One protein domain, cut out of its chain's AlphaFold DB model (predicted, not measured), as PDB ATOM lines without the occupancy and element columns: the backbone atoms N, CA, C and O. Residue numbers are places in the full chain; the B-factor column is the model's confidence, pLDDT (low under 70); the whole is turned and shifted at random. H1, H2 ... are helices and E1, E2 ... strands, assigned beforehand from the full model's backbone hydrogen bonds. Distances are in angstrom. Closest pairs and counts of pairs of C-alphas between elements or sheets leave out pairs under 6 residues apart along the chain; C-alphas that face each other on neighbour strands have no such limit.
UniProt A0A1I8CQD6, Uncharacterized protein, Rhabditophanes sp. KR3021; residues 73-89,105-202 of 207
ATOM      1  N   GLN A  73      51.879 212.158 -66.656       89.94
ATOM      2  CA  GLN A  73      50.900 213.166 -67.086       89.94
ATOM      3  C   GLN A  73      51.321 213.826 -68.400       89.94
ATOM      4  O   GLN A  73      50.479 214.056 -69.255       89.94
ATOM      5  N   MET A  74      52.618 214.077 -68.593       91.50
ATOM      6  CA  MET A  74      53.142 214.557 -69.872       91.50
ATOM      7  C   MET A  74      52.884 213.545 -70.999       91.50
ATOM      8  O   MET A  74      52.378 213.937 -72.043       91.50
ATOM      9  N   ALA A  75      53.151 212.252 -70.781       91.50
ATOM     10  CA  ALA A  75      52.903 211.214 -71.783       91.50
ATOM     11  C   ALA A  75      51.416 211.102 -72.166       91.50
ATOM     12  O   ALA A  75      51.105 210.942 -73.347       91.50
ATOM     13  N   ASP A  76      50.510 211.233 -71.191       90.00
ATOM     14  CA  ASP A  76      49.067 211.307 -71.442       90.00
ATOM     15  C   ASP A  76      48.705 212.551 -72.259       90.00
ATOM     16  O   ASP A  76      48.093 212.426 -73.315       90.00
ATOM     17  N   SER A  77      49.164 213.738 -71.856       89.25
ATOM     18  CA  SER A  77      48.917 214.977 -72.607       89.25
ATOM     19  C   SER A  77      49.420 214.902 -74.051       89.25
ATOM     20  O   SER A  77      48.718 215.323 -74.968       89.25
ATOM     21  N   VAL A  78      50.612 214.332 -74.271       89.25
ATOM     22  CA  VAL A  78      51.151 214.103 -75.619       89.25
ATOM     23  C   VAL A  78      50.228 213.164 -76.394       89.25
ATOM     24  O   VAL A  78      49.873 213.478 -77.525       89.25
ATOM     25  N   TYR A  79      49.769 212.065 -75.791       87.50
ATOM     26  CA  TYR A  79      48.820 211.153 -76.433       87.50
ATOM     27  C   TYR A  79      47.514 211.848 -76.825       87.50
ATOM     28  O   TYR A  79      47.083 211.709 -77.965       87.50
ATOM     29  N   GLN A  80      46.908 212.630 -75.928       84.50
ATOM     30  CA  GLN A  80      45.666 213.351 -76.229       84.50
ATOM     31  C   GLN A  80      45.832 214.347 -77.385       84.50
ATOM     32  O   GLN A  80      44.918 214.500 -78.193       84.50
ATOM     33  N   LEU A  81      46.994 215.001 -77.476       85.56
ATOM     34  CA  LEU A  81      47.286 215.990 -78.510       85.56
ATOM     35  C   LEU A  81      47.573 215.348 -79.875       85.56
ATOM     36  O   LEU A  81      47.007 215.748 -80.895       85.56
ATOM     37  N   VAL A  82      48.501 214.384 -79.919       83.31
ATOM     38  CA  VAL A  82      49.048 213.893 -81.195       83.31
ATOM     39  C   VAL A  82      48.443 212.578 -81.652       83.31
ATOM     40  O   VAL A  82      48.358 212.342 -82.856       83.31
ATOM     41  N   ALA A  83      48.063 211.697 -80.727       68.38
ATOM     42  CA  ALA A  83      47.746 210.328 -81.085       68.38
ATOM     43  C   ALA A  83      46.340 210.213 -81.669       68.38
ATOM     44  O   ALA A  83      45.353 210.703 -81.114       68.38
ATOM     45  N   TYR A  84      46.258 209.455 -82.761       58.97
ATOM     46  CA  TYR A  84      45.004 208.986 -83.326       58.97
ATOM     47  C   TYR A  84      44.186 208.224 -82.279       58.97
ATOM     48  O   TYR A  84      44.476 207.071 -81.947       58.97
ATOM     49  N   GLN A  85      43.136 208.868 -81.781       61.38
ATOM     50  CA  GLN A  85      42.013 208.160 -81.195       61.38
ATOM     51  C   GLN A  85      41.178 207.720 -82.387       61.38
ATOM     52  O   GLN A  85      40.730 208.556 -83.169       61.38
ATOM     53  N   GLY A  86      41.058 206.405 -82.588       46.69
ATOM     54  CA  GLY A  86      40.121 205.875 -83.571       46.69
ATOM     55  C   GLY A  86      38.797 206.601 -83.420       46.69
ATOM     56  O   GLY A  86      38.344 206.787 -82.291       46.69
ATOM     57  N   ALA A  87      38.252 207.078 -84.544       42.62
ATOM     58  CA  ALA A  87      36.942 207.703 -84.581       42.62
ATOM     59  C   ALA A  87      36.001 206.937 -83.650       42.62
ATOM     60  O   ALA A  87      35.977 205.705 -83.687       42.62
ATOM     61  N   ALA A  88      35.262 207.657 -82.806       45.44
ATOM     62  CA  ALA A  88      34.098 207.106 -82.134       45.44
ATOM     63  C   ALA A  88      33.293 206.302 -83.173       45.44
ATOM     64  O   ALA A  88      32.740 206.873 -84.111       45.44
ATOM     65  N   GLY A  89      33.359 204.972 -83.090       39.62
ATOM     66  CA  GLY A  89      33.014 204.126 -84.228       39.62
ATOM     67  C   GLY A  89      33.450 202.674 -84.056       39.62
ATOM     68  O   GLY A  89      34.331 202.203 -84.763       39.62
ATOM     69  N   THR A 105      40.062 222.253 -75.805       48.59
ATOM     70  CA  THR A 105      40.385 222.434 -77.220       48.59
ATOM     71  C   THR A 105      40.600 221.039 -77.811       48.59
ATOM     72  O   THR A 105      41.612 220.406 -77.517       48.59
ATOM     73  N   ASN A 106      39.625 220.542 -78.580       54.28
ATOM     74  CA  ASN A 106      39.634 219.252 -79.285       54.28
ATOM     75  C   ASN A 106      40.693 219.240 -80.401       54.28
ATOM     76  O   ASN A 106      40.375 219.117 -81.581       54.28
ATOM     77  N   ILE A 107      41.964 219.419 -80.052       60.94
ATOM     78  CA  ILE A 107      43.077 219.338 -80.993       60.94
ATOM     79  C   ILE A 107      43.571 217.894 -80.928       60.94
ATOM     80  O   ILE A 107      44.569 217.604 -80.280       60.94
ATOM     81  N   ASN A 108      42.817 216.977 -81.536       66.50
ATOM     82  CA  ASN A 108      43.323 215.644 -81.841       66.50
ATOM     83  C   ASN A 108      43.842 215.671 -83.277       66.50
ATOM     84  O   ASN A 108      43.068 215.862 -84.217       66.50
ATOM     85  N   LEU A 109      45.151 215.509 -83.440       77.19
ATOM     86  CA  LEU A 109      45.792 215.610 -84.750       77.19
ATOM     87  C   LEU A 109      45.731 214.309 -85.563       77.19
ATOM     88  O   LEU A 109      45.986 214.319 -86.765       77.19
ATOM     89  N   GLY A 110      45.381 213.181 -84.943       76.88
ATOM     90  CA  GLY A 110      45.231 211.918 -85.660       76.88
ATOM     91  C   GLY A 110      46.541 211.311 -86.170       76.88
ATOM     92  O   GLY A 110      46.512 210.469 -87.071       76.88
ATOM     93  N   TYR A 111      47.692 211.724 -85.638       85.44
ATOM     94  CA  TYR A 111      48.993 211.334 -86.169       85.44
ATOM     95  C   TYR A 111      49.379 209.912 -85.746       85.44
ATOM     96  O   TYR A 111      49.149 209.477 -84.616       85.44
ATOM     97  N   LYS A 112      49.978 209.182 -86.693       81.25
ATOM     98  CA  LYS A 112      50.430 207.787 -86.539       81.25
ATOM     99  C   LYS A 112      51.938 207.641 -86.742       81.25
ATOM    100  O   LYS A 112      52.598 206.928 -85.997       81.25
ATOM    101  N   ASN A 113      52.491 208.384 -87.696       84.31
ATOM    102  CA  ASN A 113      53.909 208.340 -88.034       84.31
ATOM    103  C   ASN A 113      54.639 209.426 -87.246       84.31
ATOM    104  O   ASN A 113      54.734 210.572 -87.682       84.31
ATOM    105  N   LEU A 114      55.077 209.075 -86.041       86.44
ATOM    106  CA  LEU A 114      55.746 209.996 -85.126       86.44
ATOM    107  C   LEU A 114      57.223 209.647 -84.998       86.44
ATOM    108  O   LEU A 114      57.615 208.479 -85.039       86.44
ATOM    109  N   PHE A 115      58.023 210.684 -84.781       87.25
ATOM    110  CA  PHE A 115      59.451 210.586 -84.546       87.25
ATOM    111  C   PHE A 115      59.868 211.539 -83.434       87.25
ATOM    112  O   PHE A 115      59.397 212.675 -83.391       87.25
ATOM    113  N   PHE A 116      60.770 211.099 -82.561       88.06
ATOM    114  CA  PHE A 116      61.227 211.901 -81.428       88.06
ATOM    115  C   PHE A 116      62.711 212.232 -81.541       88.06
ATOM    116  O   PHE A 116      63.549 211.339 -81.597       88.06
ATOM    117  N   ILE A 117      63.053 213.513 -81.510       87.38
ATOM    118  CA  ILE A 117      64.441 213.964 -81.374       87.38
ATOM    119  C   ILE A 117      64.663 214.332 -79.914       87.38
ATOM    120  O   ILE A 117      63.799 214.962 -79.301       87.38
ATOM    121  N   TYR A 118      65.786 213.911 -79.343       87.25
ATOM    122  CA  TYR A 118      66.098 214.206 -77.953       87.25
ATOM    123  C   TYR A 118      67.598 214.362 -77.713       87.25
ATOM    124  O   TYR A 118      68.417 213.764 -78.411       87.25
ATOM    125  N   ASN A 119      67.945 215.147 -76.694       86.81
ATOM    126  CA  ASN A 119      69.328 215.339 -76.285       86.81
ATOM    127  C   ASN A 119      69.827 214.127 -75.482       86.81
ATOM    128  O   ASN A 119      69.265 213.779 -74.438       86.81
ATOM    129  N   ASP A 120      70.876 213.481 -75.975       85.44
ATOM    130  CA  ASP A 120      71.609 212.419 -75.296       85.44
ATOM    131  C   ASP A 120      73.010 212.299 -75.895       85.44
ATOM    132  O   ASP A 120      73.243 211.555 -76.849       85.44
ATOM    133  N   LYS A 121      73.961 212.989 -75.271       84.75
ATOM    134  CA  LYS A 121      75.379 213.017 -75.649       84.75
ATOM    135  C   LYS A 121      76.026 211.635 -75.776       84.75
ATOM    136  O   LYS A 121      76.963 211.442 -76.551       84.75
ATOM    137  N   LYS A 122      75.554 210.640 -75.015       81.69
ATOM    138  CA  LYS A 122      76.122 209.284 -75.034       81.69
ATOM    139  C   LYS A 122      75.701 208.525 -76.288       81.69
ATOM    140  O   LYS A 122      76.512 207.780 -76.837       81.69
ATOM    141  N   ARG A 123      74.443 208.686 -76.704       81.69
ATOM    142  CA  ARG A 123      73.853 208.020 -77.880       81.69
ATOM    143  C   ARG A 123      73.784 208.918 -79.120       81.69
ATOM    144  O   ARG A 123      73.275 208.478 -80.146       81.69
ATOM    145  N   ALA A 124      74.285 210.144 -79.013       86.56
ATOM    146  CA  ALA A 124      74.252 211.174 -80.034       86.56
ATOM    147  C   ALA A 124      74.844 210.702 -81.365       86.56
ATOM    148  O   ALA A 124      75.996 210.268 -81.426       86.56
ATOM    149  N   VAL A 125      74.076 210.844 -82.448       85.94
ATOM    150  CA  VAL A 125      74.540 210.484 -83.801       85.94
ATOM    151  C   VAL A 125      75.616 211.424 -84.335       85.94
ATOM    152  O   VAL A 125      76.429 211.026 -85.162       85.94
ATOM    153  N   ASN A 126      75.645 212.658 -83.835       86.69
ATOM    154  CA  ASN A 126      76.628 213.681 -84.175       86.69
ATOM    155  C   ASN A 126      77.875 213.645 -83.277       86.69
ATOM    156  O   ASN A 126      78.719 214.538 -83.368       86.69
ATOM    157  N   LYS A 127      78.017 212.630 -82.414       84.31
ATOM    158  CA  LYS A 127      79.209 212.469 -81.582       84.31
ATOM    159  C   LYS A 127      80.438 212.242 -82.465       84.31
ATOM    160  O   LYS A 127      80.455 211.353 -83.314       84.31
ATOM    161  N   LYS A 128      81.509 213.000 -82.214       71.50
ATOM    162  CA  LYS A 128      82.814 212.753 -82.840       71.50
ATOM    163  C   LYS A 128      83.330 211.387 -82.379       71.50
ATOM    164  O   LYS A 128      83.592 211.185 -81.193       71.50
ATOM    165  N   ILE A 129      83.452 210.439 -83.305       62.00
ATOM    166  CA  ILE A 129      84.121 209.164 -83.040       62.00
ATOM    167  C   ILE A 129      85.614 209.484 -82.971       62.00
ATOM    168  O   ILE A 129      86.264 209.645 -84.001       62.00
ATOM    169  N   HIS A 130      86.151 209.645 -81.762       51.19
ATOM    170  CA  HIS A 130      87.599 209.691 -81.594       51.19
ATOM    171  C   HIS A 130      88.167 208.331 -82.031       51.19
ATOM    172  O   HIS A 130      87.634 207.299 -81.607       51.19
ATOM    173  N   PRO A 131      89.178 208.295 -82.917       43.78
ATOM    174  CA  PRO A 131      89.790 207.044 -83.332       43.78
ATOM    175  C   PRO A 131      90.347 206.310 -82.109       43.78
ATOM    176  O   PRO A 131      90.910 206.912 -81.198       43.78
ATOM    177  N   VAL A 132      90.125 204.996 -82.096       45.78
ATOM    178  CA  VAL A 132      90.533 204.058 -81.046       45.78
ATOM    179  C   VAL A 132      92.044 204.185 -80.827       45.78
ATOM    180  O   VAL A 132      92.824 203.687 -81.632       45.78
ATOM    181  N   GLY A 133      92.456 204.890 -79.775       44.69
ATOM    182  CA  GLY A 133      93.871 205.131 -79.487       44.69
ATOM    183  C   GLY A 133      94.119 206.061 -78.306       44.69
ATOM    184  O   GLY A 133      95.018 205.791 -77.519       44.69
ATOM    185  N   ASP A 134      93.276 207.075 -78.107       41.53
ATOM    186  CA  ASP A 134      93.392 207.947 -76.939       41.53
ATOM    187  C   ASP A 134      92.491 207.443 -75.811       41.53
ATOM    188  O   ASP A 134      91.299 207.747 -75.725       41.53
ATOM    189  N   THR A 135      93.086 206.663 -74.908       44.56
ATOM    190  CA  THR A 135      92.645 206.545 -73.510       44.56
ATOM    191  C   THR A 135      92.820 207.889 -72.801       44.56
ATOM    192  O   THR A 135      93.559 208.007 -71.825       44.56
ATOM    193  N   ASP A 136      92.125 208.915 -73.280       40.88
ATOM    194  CA  ASP A 136      91.861 210.087 -72.471       40.88
ATOM    195  C   ASP A 136      90.741 209.704 -71.511       40.88
ATOM    196  O   ASP A 136      89.565 209.600 -71.865       40.88
ATOM    197  N   ASN A 137      91.131 209.505 -70.253       40.53
ATOM    198  CA  ASN A 137      90.263 209.311 -69.093       40.53
ATOM    199  C   ASN A 137      89.354 210.528 -68.797       40.53
ATOM    200  O   ASN A 137      88.837 210.665 -67.693       40.53
ATOM    201  N   ASN A 138      89.079 211.371 -69.795       41.09
ATOM    202  CA  ASN A 138      88.057 212.413 -69.791       41.09
ATOM    203  C   ASN A 138      86.665 211.831 -70.100       41.09
ATOM    204  O   ASN A 138      85.795 212.510 -70.638       41.09
ATOM    205  N   ALA A 139      86.405 210.585 -69.690       43.94
ATOM    206  CA  ALA A 139      85.056 210.061 -69.479       43.94
ATOM    207  C   ALA A 139      84.419 210.671 -68.210       43.94
ATOM    208  O   ALA A 139      83.658 210.006 -67.509       43.94
ATOM    209  N   ALA A 140      84.762 211.924 -67.898       41.28
ATOM    210  CA  ALA A 140      84.112 212.714 -66.876       41.28
ATOM    211  C   ALA A 140      82.700 213.027 -67.379       41.28
ATOM    212  O   ALA A 140      82.519 213.803 -68.313       41.28
ATOM    213  N   ASP A 141      81.726 212.336 -66.793       47.34
ATOM    214  CA  ASP A 141      80.331 212.749 -66.709       47.34
ATOM    215  C   ASP A 141      79.721 213.266 -68.017       47.34
ATOM    216  O   ASP A 141      79.284 214.410 -68.132       47.34
ATOM    217  N   VAL A 142      79.617 212.386 -69.017       50.75
ATOM    218  CA  VAL A 142      78.667 212.609 -70.114       50.75
ATOM    219  C   VAL A 142      77.264 212.462 -69.524       50.75
ATOM    220  O   VAL A 142      76.686 211.371 -69.503       50.75
ATOM    221  N   GLU A 143      76.767 213.561 -68.964       52.19
ATOM    222  CA  GLU A 143      75.470 213.664 -68.317       52.19
ATOM    223  C   GLU A 143      74.394 213.306 -69.350       52.19
ATOM    224  O   GLU A 143      74.107 214.042 -70.296       52.19
ATOM    225  N   ILE A 144      73.828 212.106 -69.220       52.72
ATOM    226  CA  ILE A 144      72.625 211.743 -69.959       52.72
ATOM    227  C   ILE A 144      71.563 212.727 -69.480       52.72
ATOM    228  O   ILE A 144      71.316 212.793 -68.271       52.72
ATOM    229  N   SER A 145      70.880 213.422 -70.397       63.16
ATOM    230  CA  SER A 145      69.608 214.060 -70.057       63.16
ATOM    231  C   SER A 145      68.617 212.948 -69.713       63.16
ATOM    232  O   SER A 145      67.841 212.454 -70.537       63.16
ATOM    233  N   SER A 146      68.700 212.476 -68.468       69.25
ATOM    234  CA  SER A 146      67.920 211.356 -67.946       69.25
ATOM    235  C   SER A 146      66.436 211.646 -68.139       69.25
ATOM    236  O   SER A 146      65.642 210.758 -68.433       69.25
ATOM    237  N   TYR A 147      66.088 212.929 -68.079       79.56
ATOM    238  CA  TYR A 147      64.775 213.456 -68.367       79.56
ATOM    239  C   TYR A 147      64.259 213.133 -69.774       79.56
ATOM    240  O   TYR A 147      63.148 212.614 -69.904       79.56
ATOM    241  N   CYS A 148      65.044 213.407 -70.818       83.81
ATOM    242  CA  CYS A 148      64.676 213.123 -72.204       83.81
ATOM    243  C   CYS A 148      64.426 211.626 -72.417       83.81
ATOM    244  O   CYS A 148      63.405 211.229 -72.983       83.81
ATOM    245  N   TYR A 149      65.313 210.791 -71.874       83.50
ATOM    246  CA  TYR A 149      65.172 209.341 -71.943       83.50
ATOM    247  C   TYR A 149      63.922 208.833 -71.208       83.50
ATOM    248  O   TYR A 149      63.141 208.066 -71.777       83.50
ATOM    249  N   PHE A 150      63.695 209.272 -69.964       85.94
ATOM    250  CA  PHE A 150      62.512 208.872 -69.199       85.94
ATOM    251  C   PHE A 150      61.214 209.371 -69.839       85.94
ATOM    252  O   PHE A 150      60.212 208.653 -69.818       85.94
ATOM    253  N   SER A 151      61.236 210.558 -70.443       89.19
ATOM    254  CA  SER A 151      60.102 211.125 -71.172       89.19
ATOM    255  C   SER A 151      59.737 210.286 -72.388       89.19
ATOM    256  O   SER A 151      58.588 209.861 -72.510       89.19
ATOM    257  N   LEU A 152      60.717 209.949 -73.229       90.31
ATOM    258  CA  LEU A 152      60.502 209.084 -74.388       90.31
ATOM    259  C   LEU A 152      59.996 207.695 -73.976       90.31
ATOM    260  O   LEU A 152      59.079 207.155 -74.595       90.31
ATOM    261  N   TYR A 153      60.558 207.123 -72.908       90.38
ATOM    262  CA  TYR A 153      60.111 205.830 -72.392       90.38
ATOM    263  C   TYR A 153      58.657 205.876 -71.903       90.38
ATOM    264  O   TYR A 153      57.874 204.975 -72.208       90.38
ATOM    265  N   ALA A 154      58.278 206.929 -71.175       92.06
ATOM    266  CA  ALA A 154      56.909 207.112 -70.707       92.06
ATOM    267  C   ALA A 154      55.928 207.308 -71.869       92.06
ATOM    268  O   ALA A 154      54.877 206.672 -71.865       92.06
ATOM    269  N   ILE A 155      56.290 208.107 -72.880       92.38
ATOM    270  CA  ILE A 155      55.500 208.275 -74.109       92.38
ATOM    271  C   ILE A 155      55.305 206.920 -74.791       92.38
ATOM    272  O   ILE A 155      54.166 206.506 -75.002       92.38
ATOM    273  N   LYS A 156      56.392 206.181 -75.059       91.94
ATOM    274  CA  LYS A 156      56.323 204.843 -75.670       91.94
ATOM    275  C   LYS A 156      55.378 203.931 -74.890       91.94
ATOM    276  O   LYS A 156      54.484 203.335 -75.482       91.94
ATOM    277  N   SER A 157      55.593 203.815 -73.580       92.12
ATOM    278  CA  SER A 157      54.820 202.935 -72.698       92.12
ATOM    279  C   SER A 157      53.335 203.307 -72.679       92.12
ATOM    280  O   SER A 157      52.470 202.441 -72.802       92.12
ATOM    281  N   TYR A 158      53.028 204.604 -72.599       91.94
ATOM    282  CA  TYR A 158      51.652 205.080 -72.603       91.94
ATOM    283  C   TYR A 158      50.966 204.784 -73.941       91.94
ATOM    284  O   TYR A 158      49.912 204.150 -73.962       91.94
ATOM    285  N   PHE A 159      51.599 205.139 -75.062       91.19
ATOM    286  CA  PHE A 159      51.052 204.943 -76.407       91.19
ATOM    287  C   PHE A 159      50.793 203.464 -76.717       91.19
ATOM    288  O   PHE A 159      49.704 203.117 -77.175       91.19
ATOM    289  N   THR A 160      51.751 202.579 -76.419       90.50
ATOM    290  CA  THR A 160      51.601 201.133 -76.669       90.50
ATOM    291  C   THR A 160      50.579 200.474 -75.744       90.50
ATOM    292  O   THR A 160      49.983 199.462 -76.114       90.50
ATOM    293  N   SER A 161      50.335 201.043 -74.557       90.06
ATOM    294  CA  SER A 161      49.274 200.574 -73.656       90.06
ATOM    295  C   SER A 161      47.869 200.992 -74.104       90.06
ATOM    296  O   SER A 161      46.900 200.321 -73.756       90.06
ATOM    297  N   LYS A 162      47.749 202.093 -74.859       88.44
ATOM    298  CA  LYS A 162      46.463 202.697 -75.241       88.44
ATOM    299  C   LYS A 162      46.016 202.389 -76.665       88.44
ATOM    300  O   LYS A 162      44.820 202.446 -76.930       88.44
ATOM    301  N   ASN A 163      46.936 202.078 -77.575       85.50
ATOM    302  CA  ASN A 163      46.625 201.931 -78.993       85.50
ATOM    303  C   ASN A 163      47.381 200.742 -79.606       85.50
ATOM    304  O   ASN A 163      48.606 200.647 -79.508       85.50
ATOM    305  N   THR A 164      46.646 199.848 -80.270       86.00
ATOM    306  CA  THR A 164      47.189 198.635 -80.897       86.00
ATOM    307  C   THR A 164      48.179 198.944 -82.015       86.00
ATOM    308  O   THR A 164      49.204 198.277 -82.106       86.00
ATOM    309  N   HIS A 165      47.958 200.008 -82.791       86.12
ATOM    310  CA  HIS A 165      48.894 200.428 -83.831       86.12
ATOM    311  C   HIS A 165      50.276 200.744 -83.246       86.12
ATOM    312  O   HIS A 165      51.280 200.201 -83.700       86.12
ATOM    313  N   PHE A 166      50.338 201.568 -82.194       87.62
ATOM    314  CA  PHE A 166      51.611 201.880 -81.537       87.62
ATOM    315  C   PHE A 166      52.195 200.665 -80.813       87.62
ATOM    316  O   PHE A 166      53.413 200.504 -80.782       87.62
ATOM    317  N   LYS A 167      51.355 199.780 -80.265       88.38
ATOM    318  CA  LYS A 167      51.804 198.509 -79.682       88.38
ATOM    319  C   LYS A 167      52.553 197.639 -80.697       88.38
ATOM    320  O   LYS A 167      53.572 197.048 -80.337       88.38
ATOM    321  N   ASP A 168      52.075 197.600 -81.936       86.06
ATOM    322  CA  ASP A 168      52.662 196.797 -83.006       86.06
ATOM    323  C   ASP A 168      53.900 197.475 -83.605       86.06
ATOM    324  O   ASP A 168      54.980 196.881 -83.635       86.06
ATOM    325  N   VAL A 169      53.779 198.742 -84.015       85.75
ATOM    326  CA  VAL A 169      54.856 199.468 -84.713       85.75
ATOM    327  C   VAL A 169      56.008 199.833 -83.769       85.75
ATOM    328  O   VAL A 169      57.164 199.824 -84.183       85.75
ATOM    329  N   TRP A 170      55.744 200.107 -82.483       88.88
ATOM    330  CA  TRP A 170      56.785 200.464 -81.500       88.88
ATOM    331  C   TRP A 170      57.192 199.301 -80.591       88.88
ATOM    332  O   TRP A 170      57.781 199.518 -79.523       88.88
ATOM    333  N   LYS A 171      56.900 198.056 -80.987       80.94
ATOM    334  CA  LYS A 171      57.176 196.854 -80.185       80.94
ATOM    335  C   LYS A 171      58.622 196.810 -79.675       80.94
ATOM    336  O   LYS A 171      58.850 196.602 -78.483       80.94
ATOM    337  N   MET A 172      59.594 197.084 -80.548       79.56
ATOM    338  CA  MET A 172      61.015 197.148 -80.174       79.56
ATOM    339  C   MET A 172      61.379 198.500 -79.550       79.56
ATOM    340  O   MET A 172      61.780 198.573 -78.385       79.56
ATOM    341  N   SER A 173      61.166 199.598 -80.267       83.12
ATOM    342  CA  SER A 173      61.462 200.958 -79.810       83.12
ATOM    343  C   SER A 173      60.517 201.965 -80.464       83.12
ATOM    344  O   SER A 173      59.970 201.707 -81.530       83.12
ATOM    345  N   ALA A 174      60.314 203.110 -79.806       87.06
ATOM    346  CA  ALA A 174      59.696 204.257 -80.462       87.06
ATOM    347  C   ALA A 174      60.731 204.898 -81.412       87.06
ATOM    348  O   ALA A 174      61.887 205.065 -80.989       87.06
ATOM    349  N   PRO A 175      60.358 205.257 -82.656       88.69
ATOM    350  CA  PRO A 175      61.252 205.925 -83.595       88.69
ATOM    351  C   PRO A 175      61.828 207.200 -82.979       88.69
ATOM    352  O   PRO A 175      61.087 208.102 -82.585       88.69
ATOM    353  N   SER A 176      63.151 207.259 -82.839       88.56
ATOM    354  CA  SER A 176      63.806 208.393 -82.193       88.56
ATOM    355  C   SER A 176      65.261 208.587 -82.621       88.56
ATOM    356  O   SER A 176      65.918 207.628 -83.029       88.56
ATOM    357  N   LEU A 177      65.757 209.825 -82.510       88.75
ATOM    358  CA  LEU A 177      67.157 210.200 -82.720       88.75
ATOM    359  C   LEU A 177      67.711 210.881 -81.479       88.75
ATOM    360  O   LEU A 177      67.138 211.859 -81.001       88.75
ATOM    361  N   ALA A 178      68.854 210.392 -81.014       88.38
ATOM    362  CA  ALA A 178      69.653 211.078 -80.014       88.38
ATOM    363  C   ALA A 178      70.607 212.071 -80.692       88.38
ATOM    364  O   ALA A 178      71.272 211.722 -81.672       88.38
ATOM    365  N   PHE A 179      70.715 213.271 -80.132       87.44
ATOM    366  CA  PHE A 179      71.662 214.310 -80.539       87.44
ATOM    367  C   PHE A 179      72.433 214.851 -79.342       87.44
ATOM    368  O   PHE A 179      71.944 214.810 -78.220       87.44
ATOM    369  N   ASP A 180      73.623 215.377 -79.598       86.62
ATOM    370  CA  ASP A 180      74.330 216.269 -78.686       86.62
ATOM    371  C   ASP A 180      74.082 217.706 -79.152       86.62
ATOM    372  O   ASP A 180      74.552 218.098 -80.224       86.62
ATOM    373  N   GLU A 181      73.298 218.460 -78.386       81.62
ATOM    374  CA  GLU A 181      72.940 219.847 -78.710       81.62
ATOM    375  C   GLU A 181      74.133 220.812 -78.610       81.62
ATOM    376  O   GLU A 181      74.097 221.880 -79.221       81.62
ATOM    377  N   ASP A 182      75.204 220.435 -77.903       82.50
ATOM    378  CA  ASP A 182      76.377 221.297 -77.703       82.50
ATOM    379  C   ASP A 182      77.355 221.249 -78.888       82.50
ATOM    380  O   ASP A 182      78.258 222.084 -79.011       82.50
ATOM    381  N   LEU A 183      77.207 220.264 -79.779       83.06
ATOM    382  CA  LEU A 183      78.068 220.117 -80.946       83.06
ATOM    383  C   LEU A 183      77.526 220.928 -82.123       83.06
ATOM    384  O   LEU A 183      76.380 220.775 -82.539       83.06
ATOM    385  N   SER A 184      78.395 221.738 -82.733       80.88
ATOM    386  CA  SER A 184      78.072 222.403 -83.994       80.88
ATOM    387  C   SER A 184      77.924 221.376 -85.118       80.88
ATOM    388  O   SER A 184      78.813 220.563 -85.378       80.88
ATOM    389  N   VAL A 185      76.775 221.417 -85.789       81.81
ATOM    390  CA  VAL A 185      76.413 220.515 -86.884       81.81
ATOM    391  C   VAL A 185      76.297 221.323 -88.171       81.81
ATOM    392  O   VAL A 185      75.684 222.392 -88.185       81.81
ATOM    393  N   LYS A 186      76.863 220.818 -89.272       86.06
ATOM    394  CA  LYS A 186      76.637 221.409 -90.596       86.06
ATOM    395  C   LYS A 186      75.208 221.119 -91.049       86.06
ATOM    396  O   LYS A 186      74.722 220.002 -90.890       86.06
ATOM    397  N   SER A 187      74.557 222.090 -91.683       85.00
ATOM    398  CA  SER A 187      73.166 221.958 -92.143       85.00
ATOM    399  C   SER A 187      72.923 220.731 -93.033       85.00
ATOM    400  O   SER A 187      71.861 220.119 -92.952       85.00
ATOM    401  N   GLU A 188      73.907 220.343 -93.849       86.88
ATOM    402  CA  GLU A 188      73.840 219.163 -94.723       86.88
ATOM    403  C   GLU A 188      73.774 217.851 -93.929       86.88
ATOM    404  O   GLU A 188      72.925 217.001 -94.201       86.88
ATOM    405  N   ASP A 189      74.615 217.706 -92.902       85.19
ATOM    406  CA  ASP A 189      74.639 216.528 -92.030       85.19
ATOM    407  C   ASP A 189      73.320 216.405 -91.256       85.19
ATOM    408  O   ASP A 189      72.716 215.330 -91.202       85.19
ATOM    409  N   TYR A 190      72.807 217.532 -90.748       83.88
ATOM    410  CA  TYR A 190      71.509 217.582 -90.076       83.88
ATOM    411  C   TYR A 190      70.359 217.155 -90.996       83.88
ATOM    412  O   TYR A 190      69.539 216.317 -90.616       83.88
ATOM    413  N   ALA A 191      70.317 217.676 -92.228       85.81
ATOM    414  CA  ALA A 191      69.305 217.308 -93.215       85.81
ATOM    415  C   ALA A 191      69.355 215.810 -93.560       85.81
ATOM    416  O   ALA A 191      68.312 215.155 -93.644       85.81
ATOM    417  N   ASN A 192      70.557 215.246 -93.701       86.19
ATOM    418  CA  ASN A 192      70.744 213.820 -93.953       86.19
ATOM    419  C   ASN A 192      70.237 212.963 -92.787       86.19
ATOM    420  O   ASN A 192      69.507 211.991 -93.005       86.19
ATOM    421  N   TRP A 193      70.552 213.340 -91.548       86.00
ATOM    422  CA  TRP A 193      70.058 212.635 -90.368       86.00
ATOM    423  C   TRP A 193      68.545 212.730 -90.213       86.00
ATOM    424  O   TRP A 193      67.917 211.720 -89.908       86.00
ATOM    425  N   LEU A 194      67.938 213.890 -90.483       82.44
ATOM    426  CA  LEU A 194      66.481 214.034 -90.490       82.44
ATOM    427  C   LEU A 194      65.819 213.172 -91.568       82.44
ATOM    428  O   LEU A 194      64.781 212.558 -91.317       82.44
ATOM    429  N   LYS A 195      66.429 213.071 -92.751       84.50
ATOM    430  CA  LYS A 195      65.934 212.202 -93.825       84.50
ATOM    431  C   LYS A 195      65.948 210.736 -93.393       84.50
ATOM    432  O   LYS A 195      64.936 210.051 -93.537       84.50
ATOM    433  N   ILE A 196      67.051 210.282 -92.801       80.06
ATOM    434  CA  ILE A 196      67.183 208.930 -92.243       80.06
ATOM    435  C   ILE A 196      66.177 208.711 -91.097       80.06
ATOM    436  O   ILE A 196      65.453 207.726 -91.086       80.06
ATOM    437  N   ALA A 197      66.057 209.652 -90.166       78.81
ATOM    438  CA  ALA A 197      65.076 209.620 -89.082       78.81
ATOM    439  C   ALA A 197      63.630 209.479 -89.582       78.81
ATOM    440  O   ALA A 197      62.861 208.661 -89.072       78.81
ATOM    441  N   SER A 198      63.264 210.255 -90.603       75.56
ATOM    442  CA  SER A 198      61.915 210.250 -91.169       75.56
ATOM    443  C   SER A 198      61.538 208.906 -91.796       75.56
ATOM    444  O   SER A 198      60.370 208.520 -91.758       75.56
ATOM    445  N   SER A 199      62.509 208.146 -92.320       76.25
ATOM    446  CA  SER A 199      62.235 206.814 -92.864       76.25
ATOM    447  C   SER A 199      61.897 205.809 -91.758       76.25
ATOM    448  O   SER A 199      61.006 204.979 -91.942       76.25
ATOM    449  N   TYR A 200      62.510 205.936 -90.574       72.06
ATOM    450  CA  TYR A 200      62.178 205.114 -89.404       72.06
ATOM    451  C   TYR A 200      60.785 205.406 -88.835       72.06
ATOM    452  O   TYR A 200      60.139 204.502 -88.307       72.06
ATOM    453  N   ALA A 201      60.302 206.644 -88.957       72.38
ATOM    454  CA  ALA A 201      58.975 207.052 -88.489       72.38
ATOM    455  C   ALA A 201      57.822 206.440 -89.305       72.38
ATOM    456  O   ALA A 201      56.706 206.322 -88.802       72.38
ATOM    457  N   ASN A 202      58.093 206.059 -90.557       60.44
ATOM    458  CA  ASN A 202      57.090 205.618 -91.528       60.44
ATOM    459  C   ASN A 202      56.955 204.091 -91.653       60.44
ATOM    460  O   ASN A 202      56.227 203.641 -92.527       60.44
TER     461      ASN A 202
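This is residues 73 to 89 and 105 to 202 of the 207 residues of an uncharacterized protein of Rhabditophanes sp. KR3021 (UniProt A0A1I8CQD6). Two short paired strands, E1 and E2, lie between H2 and, more loosely, H4; H1 packs on H2, H3 sits at H2's end, and residues 129 to 140 stick out. Of 115 printed residues, under half are in named elements, mostly helix: H1 E1 H2 H3 E2 H4. It is loose, radius of gyration of the C-alphas 17.1 A, spanning 61 by 29 by 28 A.

Start at H1, residues 73 to 82: it touches H2, residues 146 to 162, closest at the C-alphas of Ala 75 and Ile 155, 4.6 A, at a steep tilt of 60 degrees. E1, residues 116 to 119, and E2, residues 176 to 179, are parallel neighbours; find N 177 and O 116 at 2.8 A. With H2 and H3, residues 164 to 169, between them in the chain, they form a strand-helix-strand unit, parallel neighbours joined through helices, with a right-handed crossover. H2 and H3 touch only at the corner, closest at the C-alphas of Thr 160 and Lys 167, 4.0 A. H4, residues 187 to 201, comes closest to E2 at the C-alphas of Ala 197 and Leu 177, 6.7 A. In H1, H2, H3 and H4 every O i to N i+4 pair is within hydrogen-bond range.

Find C-alpha 73 at (50.900, 213.166, -67.086), where H1 begins; H2 runs 24.3 A from first to last C-alpha and H4 20.9 A, and H4 ends at C-alpha 201 at (58.975, 207.052, -88.489).

Residues 90 to 104 are cut out, a gap of 20.9 A between C-alphas 89 and 105. The link E1 to H2 is long. Residues 83 to 89, 105 to 108, 129 to 146 and 202 have pLDDT under 70.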